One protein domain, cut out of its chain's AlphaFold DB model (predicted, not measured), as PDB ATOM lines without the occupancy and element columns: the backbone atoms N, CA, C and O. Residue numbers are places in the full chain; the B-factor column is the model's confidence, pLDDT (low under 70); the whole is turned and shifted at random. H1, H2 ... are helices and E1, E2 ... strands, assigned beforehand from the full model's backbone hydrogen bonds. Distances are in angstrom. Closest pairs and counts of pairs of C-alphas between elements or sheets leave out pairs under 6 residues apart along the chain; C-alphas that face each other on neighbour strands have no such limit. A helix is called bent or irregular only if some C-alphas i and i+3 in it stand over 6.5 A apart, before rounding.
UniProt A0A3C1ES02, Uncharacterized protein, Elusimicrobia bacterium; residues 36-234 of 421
ATOM      1  N   PRO A  36      16.778  -9.408 -11.883       76.94
ATOM      2  CA  PRO A  36      17.041  -8.055 -12.324       76.94
ATOM      3  C   PRO A  36      16.489  -7.119 -11.246       76.94
ATOM      4  O   PRO A  36      15.371  -7.312 -10.763       76.94
ATOM      5  N   ALA A  37      17.302  -6.151 -10.821       76.38
ATOM      6  CA  ALA A  37      16.827  -5.139  -9.889       76.38
ATOM      7  C   ALA A  37      15.577  -4.491 -10.489       76.38
ATOM      8  O   ALA A  37      15.544  -4.237 -11.700       76.38
ATOM      9  N   ALA A  38      14.559  -4.236  -9.664       74.00
ATOM     10  CA  ALA A  38      13.380  -3.538 -10.145       74.00
ATOM     11  C   ALA A  38      13.834  -2.216 -10.790       74.00
ATOM     12  O   ALA A  38      14.688  -1.525 -10.213       74.00
ATOM     13  N   PRO A  39      13.320  -1.857 -11.979       74.25
ATOM     14  CA  PRO A  39      13.730  -0.627 -12.635       74.25
ATOM     15  C   PRO A  39      13.545   0.557 -11.679       74.25
ATOM     16  O   PRO A  39      12.643   0.580 -10.829       74.25
ATOM     17  N   ALA A  40      14.447   1.533 -11.764       73.50
ATOM     18  CA  ALA A  40      14.214   2.802 -11.095       73.50
ATOM     19  C   ALA A  40      12.899   3.391 -11.639       73.50
ATOM     20  O   ALA A  40      12.647   3.269 -12.844       73.50
ATOM     21  N   PRO A  41      12.042   3.980 -10.787       76.25
ATOM     22  CA  PRO A  41      10.853   4.662 -11.276       76.25
ATOM     23  C   PRO A  41      11.272   5.743 -12.278       76.25
ATOM     24  O   PRO A  41      12.301   6.401 -12.106       76.25
ATOM     25  N   ALA A  42      10.481   5.921 -13.338       74.44
ATOM     26  CA  ALA A  42      10.686   7.050 -14.233       74.44
ATOM     27  C   ALA A  42      10.549   8.363 -13.432       74.44
ATOM     28  O   ALA A  42       9.746   8.415 -12.491       74.44
ATOM     29  N   PRO A  43      11.303   9.425 -13.772       68.19
ATOM     30  CA  PRO A  43      11.154  10.724 -13.121       68.19
ATOM     31  C   PRO A  43       9.682  11.164 -13.113       68.19
ATOM     32  O   PRO A  43       9.044  11.203 -14.162       68.19
ATOM     33  N   GLY A  44       9.135  11.452 -11.929       67.50
ATOM     34  CA  GLY A  44       7.728  11.841 -11.753       67.50
ATOM     35  C   GLY A  44       6.723  10.692 -11.571       67.50
ATOM     36  O   GLY A  44       5.539  10.969 -11.429       67.50
ATOM     37  N   GLN A  45       7.162   9.428 -11.540       75.50
ATOM     38  CA  GLN A  45       6.312   8.250 -11.264       75.50
ATOM     39  C   GLN A  45       6.656   7.545  -9.943       75.50
ATOM     40  O   GLN A  45       6.287   6.390  -9.725       75.50
ATOM     41  N   SER A  46       7.416   8.208  -9.074       87.56
ATOM     42  CA  SER A  46       7.758   7.680  -7.759       87.56
ATOM     43  C   SER A  46       6.580   7.846  -6.803       87.56
ATOM     44  O   SER A  46       6.148   8.971  -6.555       87.56
ATOM     45  N   VAL A  47       6.108   6.743  -6.234       92.88
ATOM     46  CA  VAL A  47       5.108   6.731  -5.162       92.88
ATOM     47  C   VAL A  47       5.721   6.278  -3.841       92.88
ATOM     48  O   VAL A  47       6.804   5.694  -3.815       92.88
ATOM     49  N   ASP A  48       5.032   6.529  -2.737       94.31
ATOM     50  CA  ASP A  48       5.440   6.112  -1.395       94.31
ATOM     51  C   ASP A  48       4.680   4.871  -0.887       94.31
ATOM     52  O   ASP A  48       4.776   4.518   0.289       94.31
ATOM     53  N   TRP A  49       3.939   4.199  -1.770       95.06
ATOM     54  CA  TRP A  49       3.055   3.091  -1.430       95.06
ATOM     55  C   TRP A  49       3.344   1.817  -2.226       95.06
ATOM     56  O   TRP A  49       3.990   1.833  -3.273       95.06
ATOM     57  N   TYR A  50       2.879   0.683  -1.703       96.81
ATOM     58  CA  TYR A  50       3.009  -0.629  -2.336       96.81
ATOM     59  C   TYR A  50       1.885  -1.575  -1.914       96.81
ATOM     60  O   TYR A  50       1.281  -1.434  -0.849       96.81
ATOM     61  N   PHE A  51       1.631  -2.582  -2.746       97.06
ATOM     62  CA  PHE A  51       0.698  -3.661  -2.448       97.06
ATOM     63  C   PHE A  51       1.405  -4.840  -1.784       97.06
ATOM     64  O   PHE A  51       2.499  -5.228  -2.197       97.06
ATOM     65  N   LEU A  52       0.744  -5.463  -0.814       95.94
ATOM     66  CA  LEU A  52       1.234  -6.646  -0.119       95.94
ATOM     67  C   LEU A  52       0.179  -7.756  -0.141       95.94
ATOM     68  O   LEU A  52      -0.920  -7.594   0.391       95.94
ATOM     69  N   LEU A  53       0.510  -8.888  -0.766       95.88
ATOM     70  CA  LEU A  53      -0.416 -10.007  -0.950       95.88
ATOM     71  C   LEU A  53       0.077 -11.253  -0.228       95.88
ATOM     72  O   LEU A  53       1.209 -11.682  -0.453       95.88
ATOM     73  N   ARG A  54      -0.789 -11.889   0.564       94.69
ATOM     74  CA  ARG A  54      -0.546 -13.244   1.061       94.69
ATOM     75  C   ARG A  54      -1.103 -14.238   0.055       94.69
ATOM     76  O   ARG A  54      -2.311 -14.316  -0.170       94.69
ATOM     77  N   MET A  55      -0.200 -15.012  -0.524       94.38
ATOM     78  CA  MET A  55      -0.538 -16.061  -1.468       94.38
ATOM     79  C   MET A  55      -1.005 -17.333  -0.725       94.38
ATOM     80  O   MET A  55      -0.458 -17.654   0.334       94.38
ATOM     81  N   PRO A  56      -1.982 -18.091  -1.258       92.38
ATOM     82  CA  PRO A  56      -2.547 -19.262  -0.581       92.38
ATOM     83  C   PRO A  56      -1.556 -20.431  -0.484       92.38
ATOM     84  O   PRO A  56      -1.079 -20.954  -1.492       92.38
ATOM     85  N   ALA A  57      -1.270 -20.909   0.723       90.25
ATOM     86  CA  ALA A  57      -0.362 -22.037   0.903       90.25
ATOM     87  C   ALA A  57      -0.884 -23.326   0.231       90.25
ATOM     88  O   ALA A  57      -2.068 -23.648   0.290       90.25
ATOM     89  N   VAL A  58       0.022 -24.104  -0.365       88.50
ATOM     90  CA  VAL A  58      -0.275 -25.444  -0.892       88.50
ATOM     91  C   VAL A  58      -0.077 -26.462   0.230       88.50
ATOM     92  O   VAL A  58       1.060 -26.780   0.598       88.50
ATOM     93  N   THR A  59      -1.182 -26.969   0.780       83.31
ATOM     94  CA  THR A  59      -1.191 -27.962   1.866       83.31
ATOM     95  C   THR A  59      -1.312 -29.394   1.330       83.31
ATOM     96  O   THR A  59      -1.484 -29.630   0.133       83.31
ATOM     97  N   ALA A  60      -1.173 -30.387   2.213       68.19
ATOM     98  CA  ALA A  60      -1.224 -31.798   1.833       68.19
ATOM     99  C   ALA A  60      -2.635 -32.365   1.625       68.19
ATOM    100  O   ALA A  60      -2.762 -33.517   1.224       68.19
ATOM    101  N   GLN A  61      -3.680 -31.580   1.887       69.75
ATOM    102  CA  GLN A  61      -5.040 -32.106   2.003       69.75
ATOM    103  C   GLN A  61      -5.680 -32.497   0.661       69.75
ATOM    104  O   GLN A  61      -6.584 -33.325   0.667       69.75
ATOM    105  N   TYR A  62      -5.199 -31.985  -0.482       63.59
ATOM    106  CA  TYR A  62      -5.804 -32.274  -1.791       63.59
ATOM    107  C   TYR A  62      -4.756 -32.409  -2.905       63.59
ATOM    108  O   TYR A  62      -4.321 -31.411  -3.473       63.59
ATOM    109  N   GLU A  63      -4.369 -33.641  -3.262       67.06
ATOM    110  CA  GLU A  63      -3.428 -33.894  -4.371       67.06
ATOM    111  C   GLU A  63      -3.969 -33.422  -5.728       67.06
ATOM    112  O   GLU A  63      -3.232 -32.820  -6.508       67.06
ATOM    113  N   SER A  64      -5.270 -33.592  -5.981       67.81
ATOM    114  CA  SER A  64      -5.934 -33.082  -7.191       67.81
ATOM    115  C   SER A  64      -5.932 -31.550  -7.282       67.81
ATOM    116  O   SER A  64      -5.983 -30.996  -8.378       67.81
ATOM    117  N   GLY A  65      -5.813 -30.855  -6.146       78.31
ATOM    118  CA  GLY A  65      -5.723 -29.397  -6.086       78.31
ATOM    119  C   GLY A  65      -4.339 -28.847  -6.439       78.31
ATOM    120  O   GLY A  65      -4.223 -27.665  -6.745       78.31
ATOM    121  N   ILE A  66      -3.287 -29.673  -6.437       84.62
ATOM    122  CA  ILE A  66      -1.900 -29.208  -6.596       84.62
ATOM    123  C   ILE A  66      -1.652 -28.645  -7.998       84.62
ATOM    124  O   ILE A  66      -1.168 -27.520  -8.127       84.62
ATOM    125  N   GLU A  67      -2.005 -29.389  -9.048       83.50
ATOM    126  CA  GLU A  67      -1.806 -28.929 -10.430       83.50
ATOM    127  C   GLU A  67      -2.726 -27.751 -10.777       83.50
ATOM    128  O   GLU A  67      -2.303 -26.814 -11.454       83.50
ATOM    129  N   ILE A  68      -3.950 -27.738 -10.235       84.88
ATOM    130  CA  ILE A  68      -4.878 -26.607 -10.376       84.88
ATOM    131  C   ILE A  68      -4.271 -25.353  -9.744       84.88
ATOM    132  O   ILE A  68      -4.197 -24.310 -10.396       84.88
ATOM    133  N   MET A  69      -3.772 -25.454  -8.507       87.25
ATOM    134  CA  MET A  69      -3.122 -24.336  -7.826       87.25
ATOM    135  C   MET A  69      -1.880 -23.878  -8.581       87.25
ATOM    136  O   MET A  69      -1.721 -22.685  -8.812       87.25
ATOM    137  N   LYS A  70      -1.026 -24.799  -9.036       89.75
ATOM    138  CA  LYS A  70       0.169 -24.486  -9.829       89.75
ATOM    139  C   LYS A  70      -0.168 -23.686 -11.090       89.75
ATOM    140  O   LYS A  70       0.459 -22.656 -11.350       89.75
ATOM    141  N   ALA A  71      -1.167 -24.133 -11.849       89.38
ATOM    142  CA  ALA A  71      -1.638 -23.430 -13.039       89.38
ATOM    143  C   ALA A  71      -2.206 -22.049 -12.684       89.38
ATOM    144  O   ALA A  71      -1.889 -21.056 -13.339       89.38
ATOM    145  N   ARG A  72      -3.006 -21.963 -11.616       92.50
ATOM    146  CA  ARG A  72      -3.622 -20.715 -11.155       92.50
ATOM    147  C   ARG A  72      -2.583 -19.687 -10.694       92.50
ATOM    148  O   ARG A  72      -2.650 -18.537 -11.111       92.50
ATOM    149  N   TYR A  73      -1.562 -20.120  -9.960       94.50
ATOM    150  CA  TYR A  73      -0.418 -19.297  -9.574       94.50
ATOM    151  C   TYR A  73       0.302 -18.682 -10.772       94.50
ATOM    152  O   TYR A  73       0.555 -17.478 -10.782       94.50
ATOM    153  N   GLY A  74       0.606 -19.490 -11.793       95.00
ATOM    154  CA  GLY A  74       1.203 -18.989 -13.030       95.00
ATOM    155  C   GLY A  74       0.344 -17.897 -13.670       95.00
ATOM    156  O   GLY A  74       0.850 -16.812 -13.950       95.00
ATOM    157  N   ARG A  75      -0.967 -18.153 -13.802       96.38
ATOM    158  CA  ARG A  75      -1.923 -17.199 -14.385       96.38
ATOM    159  C   ARG A  75      -2.007 -15.888 -13.599       96.38
ATOM    160  O   ARG A  75      -1.961 -14.832 -14.216       96.38
ATOM    161  N   TRP A  76      -2.077 -15.925 -12.266       96.81
ATOM    162  CA  TRP A  76      -2.109 -14.705 -11.446       96.81
ATOM    163  C   TRP A  76      -0.866 -13.835 -11.634       96.81
ATOM    164  O   TRP A  76      -0.980 -12.634 -11.862       96.81
ATOM    165  N   LEU A  77       0.326 -14.432 -11.563       96.38
ATOM    166  CA  LEU A  77       1.584 -13.689 -11.678       96.38
ATOM    167  C   LEU A  77       1.786 -13.108 -13.086       96.38
ATOM    168  O   LEU A  77       2.285 -11.992 -13.243       96.38
ATOM    169  N   GLU A  78       1.375 -13.846 -14.118       96.25
ATOM    170  CA  GLU A  78       1.370 -13.360 -15.500       96.25
ATOM    171  C   GLU A  78       0.371 -12.212 -15.693       96.25
ATOM    172  O   GLU A  78       0.700 -11.224 -16.356       96.25
ATOM    173  N   GLU A  79      -0.808 -12.293 -15.074       96.94
ATOM    174  CA  GLU A  79      -1.808 -11.226 -15.118       96.94
ATOM    175  C   GLU A  79      -1.318  -9.956 -14.424       96.94
ATOM    176  O   GLU A  79      -1.449  -8.866 -14.978       96.94
ATOM    177  N   PHE A  80      -0.679 -10.078 -13.258       96.88
ATOM    178  CA  PHE A  80      -0.068  -8.931 -12.591       96.88
ATOM    179  C   PHE A  80       0.942  -8.233 -13.496       96.88
ATOM    180  O   PHE A  80       0.888  -7.013 -13.664       96.88
ATOM    181  N   ARG A  81       1.822  -8.996 -14.148       94.81
ATOM    182  CA  ARG A  81       2.783  -8.428 -15.095       94.81
ATOM    183  C   ARG A  81       2.089  -7.728 -16.259       94.81
ATOM    184  O   ARG A  81       2.469  -6.611 -16.600       94.81
ATOM    185  N   ARG A  82       1.065  -8.352 -16.846       96.31
ATOM    186  CA  ARG A  82       0.293  -7.768 -17.954       96.31
ATOM    187  C   ARG A  82      -0.420  -6.480 -17.541       96.31
ATOM    188  O   ARG A  82      -0.461  -5.531 -18.314       96.31
ATOM    189  N   ALA A  83      -0.919  -6.424 -16.309       95.75
ATOM    190  CA  ALA A  83      -1.546  -5.243 -15.726       95.75
ATOM    191  C   ALA A  83      -0.537  -4.157 -15.280       95.75
ATOM    192  O   ALA A  83      -0.954  -3.098 -14.789       95.75
ATOM    193  N   GLY A  84       0.767  -4.386 -15.475       95.06
ATOM    194  CA  GLY A  84       1.845  -3.435 -15.207       95.06
ATOM    195  C   GLY A  84       2.355  -3.432 -13.766       95.06
ATOM    196  O   GLY A  84       3.015  -2.475 -13.369       95.06
ATOM    197  N   PHE A  85       2.045  -4.457 -12.968       95.69
ATOM    198  CA  PHE A  85       2.596  -4.581 -11.620       95.69
ATOM    199  C   PHE A  85       4.076  -4.959 -11.660       95.69
ATOM    200  O   PHE A  85       4.506  -5.813 -12.438       95.69
ATOM    201  N   SER A  86       4.843  -4.319 -10.783       95.50
ATOM    202  CA  SER A  86       6.284  -4.502 -10.640       95.50
ATOM    203  C   SER A  86       6.562  -5.306  -9.370       95.50
ATOM    204  O   SER A  86       6.381  -4.766  -8.276       95.50
ATOM    205  N   PRO A  87       6.966  -6.584  -9.473       96.50
ATOM    206  CA  PRO A  87       7.278  -7.371  -8.293       96.50
ATOM    207  C   PRO A  87       8.542  -6.845  -7.608       96.50
ATOM    208  O   PRO A  87       9.517  -6.507  -8.280       96.50
ATOM    209  N   MET A  88       8.540  -6.794  -6.278       96.38
ATOM    210  CA  MET A  88       9.670  -6.299  -5.490       96.38
ATOM    211  C   MET A  88       9.830  -7.094  -4.191       96.38
ATOM    212  O   MET A  88       8.859  -7.618  -3.640       96.38
ATOM    213  N   LEU A  89      11.064  -7.177  -3.688       96.88
ATOM    214  CA  LEU A  89      11.325  -7.631  -2.323       96.88
ATOM    215  C   LEU A  89      10.803  -6.602  -1.311       96.88
ATOM    216  O   LEU A  89      10.869  -5.394  -1.544       96.88
ATOM    217  N   LEU A  90      10.340  -7.064  -0.150       96.88
ATOM    218  CA  LEU A  90       9.890  -6.169   0.919       96.88
ATOM    219  C   LEU A  90      11.056  -5.340   1.475       96.88
ATOM    220  O   LEU A  90      10.905  -4.157   1.769       96.88
ATOM    221  N   SER A  91      12.231  -5.958   1.586       97.00
ATOM    222  CA  SER A  91      13.472  -5.321   2.014       97.00
ATOM    223  C   SER A  91      13.911  -4.204   1.066       97.00
ATOM    224  O   SER A  91      14.320  -3.140   1.534       97.00
ATOM    225  N   GLU A  92      13.756  -4.406  -0.245       96.44
ATOM    226  CA  GLU A  92      14.035  -3.391  -1.261       96.44
ATOM    227  C   GLU A  92      13.024  -2.241  -1.189       96.44
ATOM    228  O   GLU A  92      13.434  -1.079  -1.165       96.44
ATOM    229  N   ALA A  93      11.723  -2.545  -1.097       96.56
ATOM    230  CA  ALA A  93      10.679  -1.527  -0.979       96.56
ATOM    231  C   ALA A  93      10.914  -0.633   0.248       96.56
ATOM    232  O   ALA A  93      10.961   0.595   0.142       96.56
ATOM    233  N   ARG A  94      11.173  -1.253   1.405       96.56
ATOM    234  CA  ARG A  94      11.529  -0.563   2.650       96.56
ATOM    235  C   ARG A  94      12.749   0.335   2.485       96.56
ATOM    236  O   ARG A  94      12.728   1.478   2.935       96.56
ATOM    237  N   ASP A  95      13.825  -0.190   1.908       96.06
ATOM    238  CA  ASP A  95      15.092   0.523   1.758       96.06
ATOM    239  C   ASP A  95      14.969   1.730   0.814       96.06
ATOM    240  O   ASP A  95      15.484   2.807   1.117       96.06
ATOM    241  N   ARG A  96      14.222   1.596  -0.292       95.25
ATOM    242  CA  ARG A  96      13.919   2.721  -1.192       95.25
ATOM    243  C   ARG A  96      13.101   3.803  -0.493       95.25
ATOM    244  O   ARG A  96      13.480   4.973  -0.550       95.25
ATOM    245  N   LEU A  97      12.027   3.420   0.199       95.44
ATOM    246  CA  LEU A  97      11.171   4.359   0.930       95.44
ATOM    247  C   LEU A  97      11.925   5.054   2.068       95.44
ATOM    248  O   LEU A  97      11.807   6.263   2.235       95.44
ATOM    249  N   SER A  98      12.775   4.325   2.797       95.19
ATOM    250  CA  SER A  98      13.588   4.887   3.888       95.19
ATOM    251  C   SER A  98      14.605   5.922   3.395       95.19
ATOM    252  O   SER A  98      15.012   6.794   4.158       95.19
ATOM    253  N   ARG A  99      15.018   5.829   2.125       94.88
ATOM    254  CA  ARG A  99      15.936   6.773   1.470       94.88
ATOM    255  C   ARG A  99      15.223   7.857   0.654       94.88
ATOM    256  O   ARG A  99      15.898   8.645   0.003       94.88
ATOM    257  N   GLY A 100      13.888   7.880   0.645       92.81
ATOM    258  CA  GLY A 100      13.102   8.824  -0.156       92.81
ATOM    259  C   GLY A 100      13.202   8.608  -1.673       92.81
ATOM    260  O   GLY A 100      12.846   9.497  -2.435       92.81
ATOM    261  N   ALA A 101      13.678   7.443  -2.134       91.25
ATOM    262  CA  ALA A 101      13.824   7.144  -3.565       91.25
ATOM    263  C   ALA A 101      12.480   6.849  -4.264       91.25
ATOM    264  O   ALA A 101      12.415   6.807  -5.494       91.25
ATOM    265  N   GLY A 102      11.426   6.618  -3.474       92.31
ATOM    266  CA  GLY A 102      10.109   6.196  -3.934       92.31
ATOM    267  C   GLY A 102      10.107   4.836  -4.638       92.31
ATOM    268  O   GLY A 102      11.128   4.154  -4.778       92.31
ATOM    269  N   LEU A 103       8.922   4.423  -5.065       95.00
ATOM    270  CA  LEU A 103       8.640   3.138  -5.690       95.00
ATOM    271  C   LEU A 103       7.953   3.343  -7.044       95.00
ATOM    272  O   LEU A 103       7.297   4.363  -7.243       95.00
ATOM    273  N   PRO A 104       8.064   2.392  -7.986       94.12
ATOM    274  CA  PRO A 104       7.142   2.329  -9.116       94.12
ATOM    275  C   PRO A 104       5.688   2.264  -8.630       94.12
ATOM    276  O   PRO A 104       5.409   1.530  -7.683       94.12
ATOM    277  N   GLU A 105       4.768   2.965  -9.298       91.12
ATOM    278  CA  GLU A 105       3.353   3.057  -8.899       91.12
ATOM    279  C   GLU A 105       2.753   1.687  -8.551       91.12
ATOM    280  O   GLU A 105       2.323   1.450  -7.439       91.12
ATOM    281  N   LYS A 106       2.832   0.698  -9.438       94.56
ATOM    282  CA  LYS A 106       2.242  -0.630  -9.193       94.56
ATOM    283  C   LYS A 106       3.207  -1.613  -8.528       94.56
ATOM    284  O   LYS A 106       3.310  -2.764  -8.959       94.56
ATOM    285  N   THR A 107       3.943  -1.177  -7.509       97.00
ATOM    286  CA  THR A 107       4.846  -2.070  -6.767       97.00
ATOM    287  C   THR A 107       4.054  -3.122  -5.996       97.00
ATOM    288  O   THR A 107       3.120  -2.801  -5.258       97.00
ATOM    289  N   LEU A 108       4.430  -4.388  -6.175       97.31
ATOM    290  CA  LEU A 108       3.736  -5.544  -5.621       97.31
ATOM    291  C   LEU A 108       4.709  -6.459  -4.881       97.31
ATOM    292  O   LEU A 108       5.688  -6.936  -5.451       97.31
ATOM    293  N   VAL A 109       4.402  -6.757  -3.627       97.50
ATOM    294  CA  VAL A 109       5.148  -7.703  -2.801       97.50
ATOM    295  C   VAL A 109       4.255  -8.911  -2.532       97.50
ATOM    296  O   VAL A 109       3.138  -8.778  -2.031       97.50
ATOM    297  N   THR A 110       4.740 -10.107  -2.859       97.12
ATOM    298  CA  THR A 110       4.036 -11.365  -2.581       97.12
ATOM    299  C   THR A 110       4.675 -12.085  -1.402       97.12
ATOM    300  O   THR A 110       5.894 -12.246  -1.343       97.12
ATOM    301  N   ILE A 111       3.850 -12.535  -0.460       95.69
ATOM    302  CA  ILE A 111       4.264 -13.261   0.738       95.69
ATOM    303  C   ILE A 111       3.698 -14.678   0.716       95.69
ATOM    304  O   ILE A 111       2.531 -14.896   0.383       95.69
ATOM    305  N   PHE A 112       4.513 -15.628   1.162       94.94
ATOM    306  CA  PHE A 112       4.117 -16.996   1.460       94.94
ATOM    307  C   PHE A 112       4.261 -17.278   2.954       94.94
ATOM    308  O   PHE A 112       5.364 -17.264   3.495       94.94
ATOM    309  N   GLU A 113       3.140 -17.574   3.605       91.44
ATOM    310  CA  GLU A 113       3.037 -17.889   5.029       91.44
ATOM    311  C   GLU A 113       1.990 -19.005   5.199       91.44
ATOM    312  O   GLU A 113       0.954 -18.951   4.531       91.44
ATOM    313  N   PRO A 114       2.233 -20.043   6.020       91.62
ATOM    314  CA  PRO A 114       3.331 -20.207   6.985       91.62
ATOM    315  C   PRO A 114       4.631 -20.772   6.381       91.62
ATOM    316  O   PRO A 114       5.466 -21.334   7.088       91.62
ATOM    317  N   GLY A 115       4.821 -20.660   5.062       91.62
ATOM    318  CA  GLY A 115       6.097 -21.000   4.434       91.62
ATOM    319  C   GLY A 115       6.385 -22.503   4.435       91.62
ATOM    320  O   GLY A 115       7.498 -22.934   4.753       91.62
ATOM    321  N   TYR A 116       5.387 -23.313   4.067       94.44
ATOM    322  CA  TYR A 116       5.533 -24.764   3.949       94.44
ATOM    323  C   TYR A 116       6.483 -25.173   2.825       94.44
ATOM    324  O   TYR A 116       6.384 -24.691   1.694       94.44
ATOM    325  N   ARG A 117       7.322 -26.179   3.084       95.12
ATOM    326  CA  ARG A 117       8.266 -26.741   2.111       95.12
ATOM    327  C   ARG A 117       7.599 -27.134   0.795       95.12
ATOM    328  O   ARG A 117       8.109 -26.799  -0.266       95.12
ATOM    329  N   ARG A 118       6.432 -27.783   0.852       92.94
ATOM    330  CA  ARG A 118       5.682 -28.185  -0.351       92.94
ATOM    331  C   ARG A 118       5.310 -26.985  -1.228       92.94
ATOM    332  O   ARG A 118       5.381 -27.079  -2.448       92.94
ATOM    333  N   THR A 119       4.946 -25.860  -0.612       93.44
ATOM    334  CA  THR A 119       4.651 -24.620  -1.340       93.44
ATOM    335  C   THR A 119       5.910 -24.100  -2.046       93.44
ATOM    336  O   THR A 119       5.836 -23.702  -3.205       93.44
ATOM    337  N   TYR A 120       7.083 -24.181  -1.405       95.00
ATOM    338  CA  TYR A 120       8.358 -23.761  -1.998       95.00
ATOM    339  C   TYR A 120       8.765 -24.657  -3.170       95.00
ATOM    340  O   TYR A 120       9.100 -24.156  -4.247       95.00
ATOM    341  N   ASP A 121       8.699 -25.975  -2.984       93.75
ATOM    342  CA  ASP A 121       9.072 -26.955  -4.007       93.75
ATOM    343  C   ASP A 121       8.210 -26.785  -5.273       93.75
ATOM    344  O   ASP A 121       8.709 -26.902  -6.393       93.75
ATOM    345  N   LEU A 122       6.933 -26.425  -5.106       92.56
ATOM    346  CA  LEU A 122       6.003 -26.194  -6.210       92.56
ATOM    347  C   LEU A 122       6.185 -24.834  -6.891       92.56
ATOM    348  O   LEU A 122       6.155 -24.756  -8.121       92.56
ATOM    349  N   LEU A 123       6.330 -23.757  -6.114       92.19
ATOM    350  CA  LEU A 123       6.294 -22.391  -6.645       92.19
ATOM    351  C   LEU A 123       7.658 -21.854  -7.050       92.19
ATOM    352  O   LEU A 123       7.728 -21.009  -7.942       92.19
ATOM    353  N   SER A 124       8.747 -22.343  -6.456       92.81
ATOM    354  CA  SER A 124      10.087 -21.847  -6.777       92.81
ATOM    355  C   SER A 124      10.442 -21.944  -8.271       92.81
ATOM    356  O   SER A 124      11.015 -20.976  -8.779       92.81
ATOM    357  N   PRO A 125      10.061 -22.991  -9.040       92.69
ATOM    358  CA  PRO A 125      10.303 -23.009 -10.482       92.69
ATOM    359  C   PRO A 125       9.470 -21.966 -11.239       92.69
ATOM    360  O   PRO A 125       9.970 -21.359 -12.185       92.69
ATOM    361  N   ILE A 126       8.221 -21.725 -10.816       93.31
ATOM    362  CA  ILE A 126       7.331 -20.727 -11.433       93.31
ATOM    363  C   ILE A 126       7.887 -19.323 -11.208       93.31
ATOM    364  O   ILE A 126       8.045 -18.572 -12.168       93.31
ATOM    365  N   LEU A 127       8.224 -18.993  -9.959       92.88
ATOM    366  CA  LEU A 127       8.762 -17.688  -9.585       92.88
ATOM    367  C   LEU A 127      10.077 -17.403 -10.312       92.88
ATOM    368  O   LEU A 127      10.239 -16.319 -10.860       92.88
ATOM    369  N   ARG A 128      10.978 -18.388 -10.422       91.31
ATOM    370  CA  ARG A 128      12.226 -18.239 -11.191       91.31
ATOM    371  C   ARG A 128      11.972 -18.017 -12.677       91.31
ATOM    372  O   ARG A 128      12.531 -17.089 -13.248       91.31
ATOM    373  N   ARG A 129      11.115 -18.839 -13.298       92.44
ATOM    374  CA  ARG A 129      10.761 -18.701 -14.721       92.44
ATOM    375  C   ARG A 129      10.174 -17.325 -15.014       92.44
ATOM    376  O   ARG A 129      10.479 -16.730 -16.039       92.44
ATOM    377  N   LEU A 130       9.322 -16.837 -14.118       92.44
ATOM    378  CA  LEU A 130       8.693 -15.533 -14.244       92.44
ATOM    379  C   LEU A 130       9.572 -14.403 -13.720       92.44
ATOM    380  O   LEU A 130       9.133 -13.271 -13.808       92.44
ATOM    381  N   GLN A 131      10.761 -14.654 -13.181       92.75
ATOM    382  CA  GLN A 131      11.566 -13.627 -12.526       92.75
ATOM    383  C   GLN A 131      10.770 -12.818 -11.480       92.75
ATOM    384  O   GLN A 131      10.751 -11.589 -11.493       92.75
ATOM    385  N   TRP A 132      10.094 -13.516 -10.570       94.88
ATOM    386  CA  TRP A 132       9.222 -12.928  -9.557       94.88
ATOM    387  C   TRP A 132       9.835 -13.052  -8.148       94.88
ATOM    388  O   TRP A 132       9.760 -14.137  -7.564       94.88
ATOM    389  N   PRO A 133      10.458 -11.993  -7.590       96.62
ATOM    390  CA  PRO A 133      10.915 -11.998  -6.199       96.62
ATOM    391  C   PRO A 133       9.743 -12.097  -5.216       96.62
ATOM    392  O   PRO A 133       8.631 -11.666  -5.521       96.62
ATOM    393  N   ALA A 134       9.985 -12.663  -4.033       96.88
ATOM    394  CA  ALA A 134       8.941 -12.865  -3.031       96.88
ATOM    395  C   ALA A 134       9.479 -12.882  -1.594       96.88
ATOM    396  O   ALA A 134      10.682 -12.956  -1.345       96.88
ATOM    397  N   VAL A 135       8.560 -12.858  -0.634       97.31
ATOM    398  CA  VAL A 135       8.837 -13.002   0.794       97.31
ATOM    399  C   VAL A 135       8.390 -14.386   1.257       97.31
ATOM    400  O   VAL A 135       7.270 -14.820   0.985       97.31
ATOM    401  N   TRP A 136       9.256 -15.084   1.980       97.50
ATOM    402  CA  TRP A 136       8.986 -16.393   2.561       97.50
ATOM    403  C   TRP A 136       9.011 -16.317   4.081       97.50
ATOM    404  O   TRP A 136      10.060 -16.042   4.654       97.50
ATOM    405  N   LEU A 137       7.889 -16.576   4.746       95.94
ATOM    406  CA  LEU A 137       7.775 -16.469   6.200       95.94
ATOM    407  C   LEU A 137       7.501 -17.841   6.797       95.94
ATOM    408  O   LEU A 137       6.505 -18.470   6.449       95.94
ATOM    409  N   SER A 138       8.391 -18.305   7.673       94.50
ATOM    410  CA  SER A 138       8.340 -19.653   8.240       94.50
ATOM    411  C   SER A 138       8.391 -19.647   9.767       94.50
ATOM    412  O   SER A 138       8.845 -18.683  10.390       94.50
ATOM    413  N   ASP A 139       7.914 -20.733  10.372       92.12
ATOM    414  CA  ASP A 139       7.910 -20.911  11.822       92.12
ATOM    415  C   ASP A 139       9.328 -21.252  12.317       92.12
ATOM    416  O   ASP A 139       9.830 -22.356  12.095       92.12
ATOM    417  N   GLY A 140       9.983 -20.290  12.977       92.56
ATOM    418  CA  GLY A 140      11.344 -20.447  13.497       92.56
ATOM    419  C   GLY A 140      11.466 -21.641  14.456       92.56
ATOM    420  O   GLY A 140      12.223 -22.570  14.163       92.56
ATOM    421  N   PRO A 141      10.687 -21.691  15.554       92.81
ATOM    422  CA  PRO A 141      10.665 -22.832  16.474       92.81
ATOM    423  C   PRO A 141      10.372 -24.199  15.830       92.81
ATOM    424  O   PRO A 141      10.834 -25.236  16.320       92.81
ATOM    425  N   ALA A 142       9.572 -24.261  14.765       92.81
ATOM    426  CA  ALA A 142       9.336 -25.499  14.020       92.81
ATOM    427  C   ALA A 142      10.549 -25.914  13.173       92.81
ATOM    428  O   ALA A 142      10.896 -27.102  13.133       92.81
ATOM    429  N   MET A 143      11.224 -24.949  12.542       94.38
ATOM    430  CA  MET A 143      12.460 -25.177  11.793       94.38
ATOM    431  C   MET A 143      13.607 -25.643  12.699       94.38
ATOM    432  O   MET A 143      14.333 -26.563  12.320       94.38
ATOM    433  N   GLU A 144      13.745 -25.082  13.907       94.44
ATOM    434  CA  GLU A 144      14.723 -25.523  14.922       94.44
ATOM    435  C   GLU A 144      14.521 -26.990  15.312       94.44
ATOM    436  O   GLU A 144      15.481 -27.748  15.449       94.44
ATOM    437  N   ARG A 145      13.259 -27.419  15.420       96.38
ATOM    438  CA  ARG A 145      12.876 -28.812  15.698       96.38
ATOM    439  C   ARG A 145      12.889 -29.711  14.458       96.38
ATOM    440  O   ARG A 145      12.471 -30.864  14.548       96.38
ATOM    441  N   ALA A 146      13.346 -29.201  13.313       95.38
ATOM    442  CA  ALA A 146      13.416 -29.915  12.041       95.38
ATOM    443  C   ALA A 146      12.082 -30.564  11.614       95.38
ATOM    444  O   ALA A 146      12.055 -31.680  11.082       95.38
ATOM    445  N   GLN A 147      10.961 -29.869  11.837       95.38
ATOM    446  CA  GLN A 147       9.658 -30.339  11.369       95.38
ATOM    447  C   GLN A 147       9.628 -30.427   9.838       95.38
ATOM    448  O   GLN A 147      10.017 -29.498   9.131       95.38
ATOM    449  N   ARG A 148       9.164 -31.568   9.313       94.62
ATOM    450  CA  ARG A 148       9.283 -31.914   7.883       94.62
ATOM    451  C   ARG A 148       8.398 -31.073   6.962       94.62
ATOM    452  O   ARG A 148       8.667 -31.022   5.762       94.62
ATOM    453  N   GLU A 149       7.345 -30.459   7.495       93.81
ATOM    454  CA  GLU A 149       6.436 -29.590   6.741       93.81
ATOM    455  C   GLU A 149       7.047 -28.230   6.370       93.81
ATOM    456  O   GLU A 149       6.619 -27.623   5.386       93.81
ATOM    457  N   PHE A 150       8.071 -27.775   7.096       95.19
ATOM    458  CA  PHE A 150       8.767 -26.513   6.848       95.19
ATOM    459  C   PHE A 150      10.082 -26.733   6.096       95.19
ATOM    460  O   PHE A 150      10.610 -27.845   5.993       95.19
ATOM    461  N   ILE A 151      10.606 -25.661   5.503       95.00
ATOM    462  CA  ILE A 151      11.932 -25.693   4.882       95.00
ATOM    463  C   ILE A 151      13.019 -25.846   5.957       95.00
ATOM    464  O   ILE A 151      12.811 -25.530   7.122       95.00
ATOM    465  N   THR A 152      14.206 -26.315   5.572       95.69
ATOM    466  CA  THR A 152      15.354 -26.347   6.493       95.69
ATOM    467  C   THR A 152      16.070 -24.995   6.515       95.69
ATOM    468  O   THR A 152      16.005 -24.248   5.538       95.69
ATOM    469  N   TYR A 153      16.840 -24.701   7.570       96.06
ATOM    470  CA  TYR A 153      17.727 -23.525   7.598       96.06
ATOM    471  C   TYR A 153      18.722 -23.498   6.434       96.06
ATOM    472  O   TYR A 153      19.059 -22.432   5.922       96.06
ATOM    473  N   HIS A 154      19.175 -24.669   5.980       94.81
ATOM    474  CA  HIS A 154      20.026 -24.761   4.800       94.81
ATOM    475  C   HIS A 154      19.287 -24.280   3.544       94.81
ATOM    476  O   HIS A 154      19.804 -23.430   2.821       94.81
ATOM    477  N   THR A 155      18.056 -24.754   3.320       95.38
ATOM    478  CA  THR A 155      17.204 -24.289   2.216       95.38
ATOM    479  C   THR A 155      16.943 -22.786   2.311       95.38
ATOM    480  O   THR A 155      17.111 -22.083   1.320       95.38
ATOM    481  N   ALA A 156      16.607 -22.280   3.499       96.81
ATOM    482  CA  ALA A 156      16.382 -20.857   3.737       96.81
ATOM    483  C   ALA A 156      17.620 -20.006   3.405       96.81
ATOM    484  O   ALA A 156      17.515 -18.979   2.736       96.81
ATOM    485  N   ARG A 157      18.821 -20.462   3.780       96.06
ATOM    486  CA  ARG A 157      20.078 -19.798   3.410       96.06
ATOM    487  C   ARG A 157      20.299 -19.782   1.899       96.06
ATOM    488  O   ARG A 157      20.659 -18.741   1.362       96.06
ATOM    489  N   LEU A 158      20.039 -20.895   1.210       93.69
ATOM    490  CA  LEU A 158      20.112 -20.944  -0.255       93.69
ATOM    491  C   LEU A 158      19.109 -19.984  -0.913       93.69
ATOM    492  O   LEU A 158      19.427 -19.375  -1.933       93.69
ATOM    493  N   MET A 159      17.917 -19.828  -0.332       95.31
ATOM    494  CA  MET A 159      16.921 -18.854  -0.787       95.31
ATOM    495  C   MET A 159      17.435 -17.420  -0.631       95.31
ATOM    496  O   MET A 159      17.424 -16.679  -1.613       95.31
ATOM    497  N   ILE A 160      17.961 -17.056   0.544       95.56
ATOM    498  CA  ILE A 160      18.565 -15.736   0.794       95.56
ATOM    499  C   ILE A 160      19.705 -15.482  -0.199       95.56
ATOM    500  O   ILE A 160      19.712 -14.469  -0.894       95.56
ATOM    501  N   ASP A 161      20.642 -16.425  -0.327       93.31
ATOM    502  CA  ASP A 161      21.812 -16.287  -1.198       93.31
ATOM    503  C   ASP A 161      21.441 -16.178  -2.686       93.31
ATOM    504  O   ASP A 161      22.183 -15.567  -3.456       93.31
ATOM    505  N   SER A 162      20.277 -16.699  -3.092       90.62
ATOM    506  CA  SER A 162      19.761 -16.544  -4.457       90.62
ATOM    507  C   SER A 162      19.268 -15.131  -4.784       90.62
ATOM    508  O   SER A 162      19.081 -14.821  -5.954       90.62
ATOM    509  N   GLN A 163      19.057 -14.274  -3.777       92.69
ATOM    510  CA  GLN A 163      18.542 -12.902  -3.917       92.69
ATOM    511  C   GLN A 163      17.108 -12.794  -4.468       92.69
ATOM    512  O   GLN A 163      16.614 -11.691  -4.663       92.69
ATOM    513  N   TRP A 164      16.426 -13.920  -4.682       92.12
ATOM    514  CA  TRP A 164      15.015 -13.985  -5.077       92.12
ATOM    515  C   TRP A 164      14.048 -13.870  -3.899       92.12
ATOM    516  O   TRP A 164      12.839 -13.755  -4.106       92.12
ATOM    517  N   TRP A 165      14.574 -13.941  -2.677       96.38
ATOM    518  CA  TRP A 165      13.779 -14.104  -1.474       96.38
ATOM    519  C   TRP A 165      14.225 -13.165  -0.367       96.38
ATOM    520  O   TRP A 165      15.412 -13.096  -0.042       96.38
ATOM    521  N   ASP A 166      13.238 -12.558   0.274       97.94
ATOM    522  CA  ASP A 166      13.337 -12.189   1.677       97.94
ATOM    523  C   ASP A 166      12.845 -13.379   2.498       97.94
ATOM    524  O   ASP A 166      11.763 -13.903   2.234       97.94
ATOM    525  N   VAL A 167      13.625 -13.834   3.478       97.81
ATOM    526  CA  VAL A 167      13.252 -14.982   4.313       97.81
ATOM    527  C   VAL A 167      13.083 -14.544   5.756       97.81
ATOM    528  O   VAL A 167      14.015 -14.019   6.360       97.81
ATOM    529  N   GLY A 168      11.887 -14.758   6.296       96.31
ATOM    530  CA  GLY A 168      11.504 -14.416   7.653       96.31
ATOM    531  C   GLY A 168      11.362 -15.626   8.563       96.31
ATOM    532  O   GLY A 168      10.720 -16.609   8.186       96.31
ATOM    533  N   TYR A 169      11.891 -15.519   9.779       94.38
ATOM    534  CA  TYR A 169      11.710 -16.518  10.839       94.38
ATOM    535  C   TYR A 169      10.847 -15.946  11.957       94.38
ATOM    536  O   TYR A 169      11.138 -14.857  12.464       94.38
ATOM    537  N   SER A 170       9.780 -16.654  12.334       91.88
ATOM    538  CA  SER A 170       8.955 -16.223  13.464       91.88
ATOM    539  C   SER A 170       9.764 -16.299  14.759       91.88
ATOM    540  O   SER A 170      10.576 -17.209  14.952       91.88
ATOM    541  N   ARG A 171       9.549 -15.342  15.666       87.06
ATOM    542  CA  ARG A 171      10.149 -15.370  17.008       87.06
ATOM    543  C   ARG A 171       9.122 -15.822  18.056       87.06
ATOM    544  O   ARG A 171       7.939 -15.519  17.910       87.06
ATOM    545  N   PRO A 172       9.549 -16.448  19.174       82.94
ATOM    546  CA  PRO A 172       8.639 -16.865  20.253       82.94
ATOM    547  C   PRO A 172       7.799 -15.731  20.853       82.94
ATOM    548  O   PRO A 172       6.725 -15.966  21.394       82.94
ATOM    549  N   ARG A 173       8.295 -14.491  20.771       79.75
ATOM    550  CA  ARG A 173       7.609 -13.286  21.249       79.75
ATOM    551  C   ARG A 173       6.867 -12.545  20.134       79.75
ATOM    552  O   ARG A 173       6.649 -11.361  20.306       79.75
ATOM    553  N   GLY A 174       6.536 -13.191  19.015       83.00
ATOM    554  CA  GLY A 174       5.833 -12.585  17.880       83.00
ATOM    555  C   GLY A 174       6.742 -11.883  16.861       83.00
ATOM    556  O   GLY A 174       7.930 -11.656  17.106       83.00
ATOM    557  N   GLY A 175       6.160 -11.549  15.706       87.94
ATOM    558  CA  GLY A 175       6.844 -10.944  14.555       87.94
ATOM    559  C   GLY A 175       7.754 -11.909  13.782       87.94
ATOM    560  O   GLY A 175       7.999 -13.038  14.215       87.94
ATOM    561  N   PHE A 176       8.266 -11.447  12.639       92.56
ATOM    562  CA  PHE A 176       9.273 -12.157  11.840       92.56
ATOM    563  C   PHE A 176      10.570 -11.350  11.766       92.56
ATOM    564  O   PHE A 176      10.537 -10.154  11.490       92.56
ATOM    565  N   GLU A 177      11.717 -11.994  11.966       94.75
ATOM    566  CA  GLU A 177      13.005 -11.407  11.589       94.75
ATOM    567  C   GLU A 177      13.280 -11.726  10.121       94.75
ATOM    568  O   GLU A 177      13.472 -12.888   9.767       94.75
ATOM    569  N   ILE A 178      13.255 -10.700   9.273       96.81
ATOM    570  CA  ILE A 178      13.460 -10.807   7.832       96.81
ATOM    571  C   ILE A 178      14.945 -10.688   7.513       96.81
ATOM    572  O   ILE A 178      15.595  -9.709   7.879       96.81
ATOM    573  N   HIS A 179      15.457 -11.654   6.760       97.75
ATOM    574  CA  HIS A 179      16.808 -11.675   6.228       97.75
ATOM    575  C   HIS A 179      16.779 -11.573   4.706       97.75
ATOM    576  O   HIS A 179      16.026 -12.274   4.029       97.75
ATOM    577  N   SER A 180      17.659 -10.733   4.175       97.00
ATOM    578  CA  SER A 180      17.881 -10.554   2.746       97.00
ATOM    579  C   SER A 180      19.378 -10.500   2.475       97.00
ATOM    580  O   SER A 180      20.168 -10.165   3.358       97.00
ATOM    581  N   ARG A 181      19.804 -10.819   1.252       95.50
ATOM    582  CA  ARG A 181      21.234 -10.819   0.912       95.50
ATOM    583  C   ARG A 181      21.822  -9.414   0.813       95.50
ATOM    584  O   ARG A 181      23.001  -9.235   1.104       95.50
ATOM    585  N   ARG A 182      21.029  -8.452   0.332       93.81
ATOM    586  CA  ARG A 182      21.481  -7.086   0.005       93.81
ATOM    587  C   ARG A 182      21.081  -6.040   1.044       93.81
ATOM    588  O   ARG A 182      21.577  -4.922   0.983       93.81
ATOM    589  N   HIS A 183      20.208  -6.397   1.980       95.50
ATOM    590  CA  HIS A 183      19.620  -5.463   2.931       95.50
ATOM    591  C   HIS A 183      19.857  -5.933   4.362       95.50
ATOM    592  O   HIS A 183      19.886  -7.134   4.636       95.50
ATOM    593  N   ALA A 184      20.023  -4.975   5.275       95.31
ATOM    594  CA  ALA A 184      20.158  -5.271   6.694       95.31
ATOM    595  C   ALA A 184      18.899  -5.995   7.213       95.31
ATOM    596  O   ALA A 184      17.787  -5.609   6.826       95.31
ATOM    597  N   PRO A 185      19.050  -7.004   8.094       96.38
ATOM    598  CA  PRO A 185      17.909  -7.665   8.709       96.38
ATOM    599  C   PRO A 185      16.981  -6.678   9.418       96.38
ATOM    600  O   PRO A 185      17.425  -5.651   9.939       96.38
ATOM    601  N   PHE A 186      15.687  -6.984   9.442       95.25
ATOM    602  CA  PHE A 186      14.697  -6.147  10.117       95.25
ATOM    603  C   PHE A 186      13.525  -6.947  10.657       95.25
ATOM    604  O   PHE A 186      13.272  -8.072  10.237       95.25
ATOM    605  N   MET A 187      12.801  -6.343  11.597       93.06
ATOM    606  CA  MET A 187      11.608  -6.943  12.176       93.06
ATOM    607  C   MET A 187      10.370  -6.562  11.368       93.06
ATOM    608  O   MET A 187      10.150  -5.387  11.071       93.06
ATOM    609  N   LEU A 188       9.562  -7.565  11.043       90.81
ATOM    610  CA  LEU A 188       8.238  -7.430  10.459       90.81
ATOM    611  C   LEU A 188       7.170  -7.642  11.543       90.81
ATOM    612  O   LEU A 188       7.101  -8.706  12.168       90.81
ATOM    613  N   GLY A 189       6.350  -6.606  11.723       83.44
ATOM    614  CA  GLY A 189       5.277  -6.461  12.705       83.44
ATOM    615  C   GLY A 189       5.698  -6.475  14.178       83.44
ATOM    616  O   GLY A 189       6.870  -6.322  14.515       83.44
ATOM    617  N   ASN A 190       4.710  -6.568  15.074       74.19
ATOM    618  CA  ASN A 190       4.868  -6.310  16.508       74.19
ATOM    619  C   ASN A 190       4.876  -7.618  17.316       74.19
ATOM    620  O   ASN A 190       4.097  -8.538  17.071       74.19
ATOM    621  N   ALA A 191       5.721  -7.663  18.347       64.44
ATOM    622  CA  ALA A 191       5.774  -8.737  19.331       64.44
ATOM    623  C   ALA A 191       4.400  -9.107  19.946       64.44
ATOM    624  O   ALA A 191       4.109 -10.269  20.212       64.44
ATOM    625  N   LYS A 192       3.520  -8.123  20.170       65.25
ATOM    626  CA  LYS A 192       2.243  -8.317  20.878       65.25
ATOM    627  C   LYS A 192       1.110  -8.858  20.008       65.25
ATOM    628  O   LYS A 192       0.257  -9.569  20.519       65.25
ATOM    629  N   THR A 193       1.071  -8.492  18.731       61.50
ATOM    630  CA  THR A 193      -0.061  -8.783  17.827       61.50
ATOM    631  C   THR A 193       0.293  -9.815  16.764       61.50
ATOM    632  O   THR A 193      -0.542 -10.171  15.941       61.50
ATOM    633  N   GLY A 194       1.538 -10.293  16.773       61.84
ATOM    634  CA  GLY A 194       2.103 -10.970  15.626       61.84
ATOM    635  C   GLY A 194       2.425  -9.981  14.497       61.84
ATOM    636  O   GLY A 194       2.263  -8.763  14.630       61.84
ATOM    637  N   PRO A 195       2.920 -10.501  13.369       56.28
ATOM    638  CA  PRO A 195       3.363  -9.681  12.249       56.28
ATOM    639  C   PRO A 195       2.221  -8.924  11.554       56.28
ATOM    640  O   PRO A 195       2.462  -7.969  10.819       56.28
ATOM    641  N   TRP A 196       0.983  -9.350  11.799       61.78
ATOM    642  CA  TRP A 196      -0.211  -8.929  11.083       61.78
ATOM    643  C   TRP A 196      -1.156  -8.200  12.025       61.78
ATOM    644  O   TRP A 196      -1.318  -8.595  13.179       61.78
ATOM    645  N   SER A 197      -1.819  -7.155  11.537       50.00
ATOM    646  CA  SER A 197      -2.932  -6.576  12.283       50.00
ATOM    647  C   SER A 197      -4.102  -7.567  12.318       50.00
ATOM    648  O   SER A 197      -4.459  -8.133  11.283       50.00
ATOM    649  N   THR A 198      -4.762  -7.705  13.468       42.72
ATOM    650  CA  THR A 198      -5.976  -8.523  13.670       42.72
ATOM    651  C   THR A 198      -7.215  -8.010  12.916       42.72
ATOM    652  O   THR A 198      -8.283  -8.594  13.039       42.72
ATOM    653  N   ILE A 199      -7.090  -6.936  12.123       46.00
ATOM    654  CA  ILE A 199      -8.100  -6.498  11.135       46.00
ATOM    655  C   ILE A 199      -8.050  -7.388   9.866       46.00
ATOM    656  O   ILE A 199      -8.821  -7.192   8.935       46.00
ATOM    657  N   GLU A 200      -7.155  -8.386   9.850       45.22
ATOM    658  CA  GLU A 200      -7.119  -9.561   8.969       45.22
ATOM    659  C   GLU A 200      -7.579  -9.332   7.519       45.22
ATOM    660  O   GLU A 200      -8.752  -9.429   7.166       45.22
ATOM    661  N   GLY A 201      -6.609  -9.186   6.616       54.84
ATOM    662  CA  GLY A 201      -6.765  -9.776   5.288       54.84
ATOM    663  C   GLY A 201      -7.549  -8.985   4.251       54.84
ATOM    664  O   GLY A 201      -7.660  -9.466   3.123       54.84
ATOM    665  N   THR A 202      -8.123  -7.832   4.600       73.75
ATOM    666  CA  THR A 202      -9.015  -7.113   3.684       73.75
ATOM    667  C   THR A 202      -8.285  -6.175   2.747       73.75
ATOM    668  O   THR A 202      -8.726  -6.096   1.611       73.75
ATOM    669  N   PHE A 203      -7.203  -5.513   3.156       89.00
ATOM    670  CA  PHE A 203      -6.523  -4.485   2.356       89.00
ATOM    671  C   PHE A 203      -5.122  -4.913   1.917       89.00
ATOM    672  O   PHE A 203      -4.435  -5.620   2.646       89.00
ATOM    673  N   ALA A 204      -4.687  -4.456   0.749       94.00
ATOM    674  CA  ALA A 204      -3.369  -4.710   0.180       94.00
ATOM    675  C   ALA A 204      -2.412  -3.509   0.288       94.00
ATOM    676  O   ALA A 204      -1.201  -3.721   0.324       94.00
ATOM    677  N   VAL A 205      -2.910  -2.266   0.288       94.75
ATOM    678  CA  VAL A 205      -2.051  -1.071   0.172       94.75
ATOM    679  C   VAL A 205      -1.409  -0.671   1.496       94.75
ATOM    680  O   VAL A 205      -2.059  -0.589   2.542       94.75
ATOM    681  N   ASN A 206      -0.114  -0.378   1.426       93.56
ATOM    682  CA  ASN A 206       0.732   0.102   2.513       93.56
ATOM    683  C   ASN A 206       1.456   1.378   2.080       93.56
ATOM    684  O   ASN A 206       1.799   1.500   0.907       93.56
ATOM    685  N   HIS A 207       1.721   2.282   3.026       92.25
ATOM    686  CA  HIS A 207       2.417   3.551   2.797       92.25
ATOM    687  C   HIS A 207       3.673   3.663   3.665       92.25
ATOM    688  O   HIS A 207       3.683   3.257   4.831       92.25
ATOM    689  N   GLY A 208       4.710   4.277   3.101       92.75
ATOM    690  CA  GLY A 208       5.944   4.612   3.795       92.75
ATOM    691  C   GLY A 208       6.797   3.403   4.214       92.75
ATOM    692  O   GLY A 208       6.491   2.248   3.918       92.75
ATOM    693  N   PRO A 209       7.920   3.651   4.911       93.94
ATOM    694  CA  PRO A 209       8.901   2.614   5.245       93.94
ATOM    695  C   PRO A 209       8.559   1.806   6.508       93.94
ATOM    696  O   PRO A 209       9.363   0.974   6.942       93.94
ATOM    697  N   ARG A 210       7.418   2.076   7.156       91.31
ATOM    698  CA  ARG A 210       7.040   1.424   8.419       91.31
ATOM    699  C   ARG A 210       6.677  -0.036   8.154       91.31
ATOM    700  O   ARG A 210       5.890  -0.324   7.269       91.31
ATOM    701  N   MET A 211       7.239  -0.949   8.947       90.62
ATOM    702  CA  MET A 211       7.024  -2.405   8.826       90.62
ATOM    703  C   MET A 211       6.125  -2.963   9.936       90.62
ATOM    704  O   MET A 211       6.060  -4.171  10.163       90.62
ATOM    705  N   GLU A 212       5.460  -2.074  10.666       85.75
ATOM    706  CA  GLU A 212       4.544  -2.407  11.747       85.75
ATOM    707  C   GLU A 212       3.109  -2.314  11.225       85.75
ATOM    708  O   GLU A 212       2.772  -1.353  10.541       85.75
ATOM    709  N   ASN A 213       2.263  -3.291  11.569       83.44
ATOM    710  CA  ASN A 213       0.835  -3.308  11.221       83.44
ATOM    711  C   ASN A 213       0.551  -3.189   9.711       83.44
ATOM    712  O   ASN A 213      -0.344  -2.451   9.304       83.44
ATOM    713  N   LEU A 214       1.310  -3.913   8.883       89.38
ATOM    714  CA  LEU A 214       1.083  -3.913   7.440       89.38
ATOM    715  C   LEU A 214      -0.301  -4.479   7.088       89.38
ATOM    716  O   LEU A 214      -0.730  -5.502   7.633       89.38
ATOM    717  N   ASN A 215      -0.954  -3.837   6.123       90.12
ATOM    718  CA  ASN A 215      -2.122  -4.363   5.432       90.12
ATOM    719  C   ASN A 215      -1.670  -5.490   4.503       90.12
ATOM    720  O   ASN A 215      -0.724  -5.315   3.734       90.12
ATOM    721  N   VAL A 216      -2.332  -6.641   4.566       90.94
ATOM    722  CA  VAL A 216      -2.041  -7.782   3.694       90.94
ATOM    723  C   VAL A 216      -3.347  -8.309   3.128       90.94
ATOM    724  O   VAL A 216      -4.225  -8.694   3.896       90.94
ATOM    725  N   LEU A 217      -3.465  -8.382   1.803       93.00
ATOM    726  CA  LEU A 217      -4.629  -8.992   1.165       93.00
ATOM    727  C   LEU A 217      -4.418 -10.499   1.083       93.00
ATOM    728  O   LEU A 217      -3.492 -10.970   0.416       93.00
ATOM    729  N   ASN A 218      -5.289 -11.258   1.743       92.19
ATOM    730  CA  ASN A 218      -5.307 -12.710   1.604       92.19
ATOM    731  C   ASN A 218      -5.954 -13.063   0.265       92.19
ATOM    732  O   ASN A 218      -7.145 -12.819   0.067       92.19
ATOM    733  N   ILE A 219      -5.183 -13.644  -0.653       91.88
ATOM    734  CA  ILE A 219      -5.736 -14.095  -1.929       91.88
ATOM    735  C   ILE A 219      -6.608 -15.321  -1.681       91.88
ATOM    736  O   ILE A 219      -6.134 -16.347  -1.187       91.88
ATOM    737  N   ASN A 220      -7.882 -15.220  -2.060       89.69
ATOM    738  CA  ASN A 220      -8.753 -16.383  -2.099       89.69
ATOM    739  C   ASN A 220      -8.267 -17.309  -3.223       89.69
ATOM    740  O   ASN A 220      -8.114 -16.851  -4.362       89.69
ATOM    741  N   PRO A 221      -8.026 -18.599  -2.930       90.25
ATOM    742  CA  PRO A 221      -7.569 -19.536  -3.933       90.25
ATOM    743  C   PRO A 221      -8.491 -19.614  -5.145       90.25
ATOM    744  O   PRO A 221      -7.976 -19.912  -6.209       90.25
ATOM    745  N   ASP A 222      -9.787 -19.327  -5.020       89.19
ATOM    746  CA  ASP A 222     -10.786 -19.454  -6.086       89.19
ATOM    747  C   ASP A 222     -10.933 -18.229  -6.988       89.19
ATOM    748  O   ASP A 222     -11.688 -18.285  -7.955       89.19
ATOM    749  N   TRP A 223     -10.206 -17.143  -6.720       90.69
ATOM    750  CA  TRP A 223     -10.250 -15.961  -7.577       90.69
ATOM    751  C   TRP A 223      -9.625 -16.225  -8.945       90.69
ATOM    752  O   TRP A 223      -8.496 -16.720  -9.058       90.69
ATOM    753  N   GLU A 224     -10.321 -15.810  -9.997       93.12
ATOM    754  CA  GLU A 224      -9.735 -15.730 -11.328       93.12
ATOM    755  C   GLU A 224      -8.798 -14.508 -11.437       93.12
ATOM    756  O   GLU A 224      -8.916 -13.545 -10.669       93.12
ATOM    757  N   PRO A 225      -7.828 -14.515 -12.370       94.69
ATOM    758  CA  PRO A 225      -6.838 -13.442 -12.461       94.69
ATOM    759  C   PRO A 225      -7.433 -12.043 -12.637       94.69
ATOM    760  O   PRO A 225      -6.992 -11.106 -11.978       94.69
ATOM    761  N   GLU A 226      -8.474 -11.902 -13.458       92.50
ATOM    762  CA  GLU A 226      -9.151 -10.620 -13.678       92.50
ATOM    763  C   GLU A 226      -9.803 -10.078 -12.400       92.50
ATOM    764  O   GLU A 226      -9.742  -8.878 -12.125       92.50
ATOM    765  N   GLU A 227     -10.385 -10.961 -11.584       91.44
ATOM    766  CA  GLU A 227     -11.010 -10.592 -10.314       91.44
ATOM    767  C   GLU A 227      -9.967 -10.061  -9.329       91.44
ATOM    768  O   GLU A 227     -10.181  -9.027  -8.696       91.44
ATOM    769  N   LEU A 228      -8.803 -10.709  -9.267       93.00
ATOM    770  CA  LEU A 228      -7.679 -10.278  -8.442       93.00
ATOM    771  C   LEU A 228      -7.135  -8.908  -8.884       93.00
ATOM    772  O   LEU A 228      -6.903  -8.042  -8.040       93.00
ATOM    773  N   ILE A 229      -6.997  -8.661 -10.193       95.25
ATOM    774  CA  ILE A 229      -6.615  -7.332 -10.703       95.25
ATOM    775  C   ILE A 229      -7.661  -6.281 -10.340       95.25
ATOM    776  O   ILE A 229      -7.309  -5.205  -9.851       95.25
ATOM    777  N   ASN A 230      -8.941  -6.580 -10.557       92.38
ATOM    778  CA  ASN A 230     -10.024  -5.664 -10.217       92.38
ATOM    779  C   ASN A 230     -10.048  -5.372  -8.718       92.38
ATOM    780  O   ASN A 230     -10.226  -4.219  -8.329       92.38
ATOM    781  N   ARG A 231      -9.770  -6.373  -7.877       93.44
ATOM    782  CA  ARG A 231      -9.647  -6.185  -6.436       93.44
ATOM    783  C   ARG A 231      -8.522  -5.215  -6.087       93.44
ATOM    784  O   ARG A 231      -8.767  -4.325  -5.281       93.44
ATOM    785  N   LEU A 232      -7.333  -5.325  -6.681       95.06
ATOM    786  CA  LEU A 232      -6.244  -4.372  -6.406       95.06
ATOM    787  C   LEU A 232      -6.547  -2.962  -6.919       95.06
ATOM    788  O   LEU A 232      -6.174  -1.987  -6.273       95.06
ATOM    789  N   ARG A 233      -7.270  -2.838  -8.038       93.50
ATOM    790  CA  ARG A 233      -7.670  -1.532  -8.589       93.50
ATOM    791  C   ARG A 233      -8.535  -0.707  -7.636       93.50
ATOM    792  O   ARG A 233      -8.419   0.510  -7.653       93.50
ATOM    793  N   VAL A 234      -9.350  -1.347  -6.791       94.44
ATOM    794  CA  VAL A 234     -10.156  -0.670  -5.750       94.44
ATOM    795  C   VAL A 234      -9.285   0.156  -4.802       94.44
ATOM    796  O   VAL A 234      -9.728   1.176  -4.280       94.44
TER     797      VAL A 234
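What this domain is: This is residues 36 to 234 of the 421 residues of an uncharacterized protein of Elusimicrobia bacterium (UniProt A0A3C1ES02). A sheet of seven strands, curled like part of a barrel, wraps round the short helix H2, and H5 covers it from outside, over E4; with H5 on one face and H2 on the other this makes three layers, helices on both faces of a sheet. The long helix H1 runs past the sheet, with H3 and H6 packed on different parts of it. The printed part has 199 residues, with six named helices and seven named strands in the order E1 H1 H2 E2 H3 E3 H4 H5 E4 E5 E6 E7 H6; the class is mixed, helices and strands, though under half of the residues are in named elements. The sheet is mixed and runs E6 E5 E4 E3 E2 E1 E7. The whole is compact, with a radius of gyration of the C-alphas of 16.0 A and spans of 48 by 36 by 33 A.

Where its parts are: Begin with the sheet and find C-alpha 49 at (3.055, 3.091, -1.430); from there E1, residues 49 to 55, runs 19.5 A to C-alpha 55. Next look for E2 at residues 107 to 112, 17.1 A long, E3 at 134 to 138, 13.2 A, and E4 at 165 to 170, 15.8 A. The shorter strands are E5 at 176 to 179, E6 at 186 to 188 and E7 at 205 to 207. Then find C-alpha 63 at (-3.428, -33.894, -4.371), where H1, residues 63 to 82, begins its 29.7 A. H2 is residues 90 to 98, 12.0 A; H3 is 117 to 129, 18.8 A; H4 is 140 to 144; H5 is 153 to 161, 12.1 A. H6, residues 225 to 233, is 12.6 A long and ends at C-alpha 233, at (-7.670, -1.532, -8.589). H1 and H3 are only just irregular: C-alphas 64 and 67 are 6.7 A apart, and C-alphas 122 and 125 are 6.8 A apart.

How they stand to each other: Look first at E1 and E2, parallel at 27 degrees, with N 53 and O 109 at 2.9 A. E2 and E3 are parallel at 28 degrees, with N 135 and O 110 at 2.8 A. E3 and E4 are parallel at 22 degrees, with N 168 and O 136 at 2.8 A. Three strand-helix-strand units, parallel neighbour strands with helices between, have right-handed crossovers: E1, H1 H2, E2; E2, H3, E3; and E3, H4 H5, E4. E4 E5 E6 form a meander, each strand the antiparallel neighbour of the one before; its hairpins show N 179 and O 167 at 2.8 A, and N 188 and O 176 at 2.8 A. At the other edge E7 is antiparallel to E1, with N 50 and O 206 at 2.9 A. The sheet curls round H2, whose Leu 90 comes closest to E2 at Val 109, C-alphas 6.2 A apart. H5 lies over E4 at a height over the sheet of 9.0 A, along the strands at 24 degrees on the local plane. H3 and H4 only graze the sheet. H1 touches H3 with residues 70 to 74 alone; the closest C-alphas, of Gly 74 and Ile 126, are 6.6 A apart, and the tilt of 35.3 degrees, the same way, is only just steep. H1 touches H6 with residues 75 to 80 alone, the closest C-alphas being those of Trp 76 and Pro 225, 5.0 A apart. In H2, H4, H5 and H6 every O i to N i+4 pair is within hydrogen-bond range; in H1 14 of 16 are, in H3 7 of 9.

The domain as a whole: The two C-alphas farthest apart are those of Gly 44 and Arg 145, 49.3 A. The printed part has no cut. Look for long links from E6 to E7, 16 residues, and from E7 to H6, 17 residues. The mean pLDDT of the printed part is 89.4, and residues 43 to 44, 60 to 64 and 191 to 201 hold the 18 residues under 70.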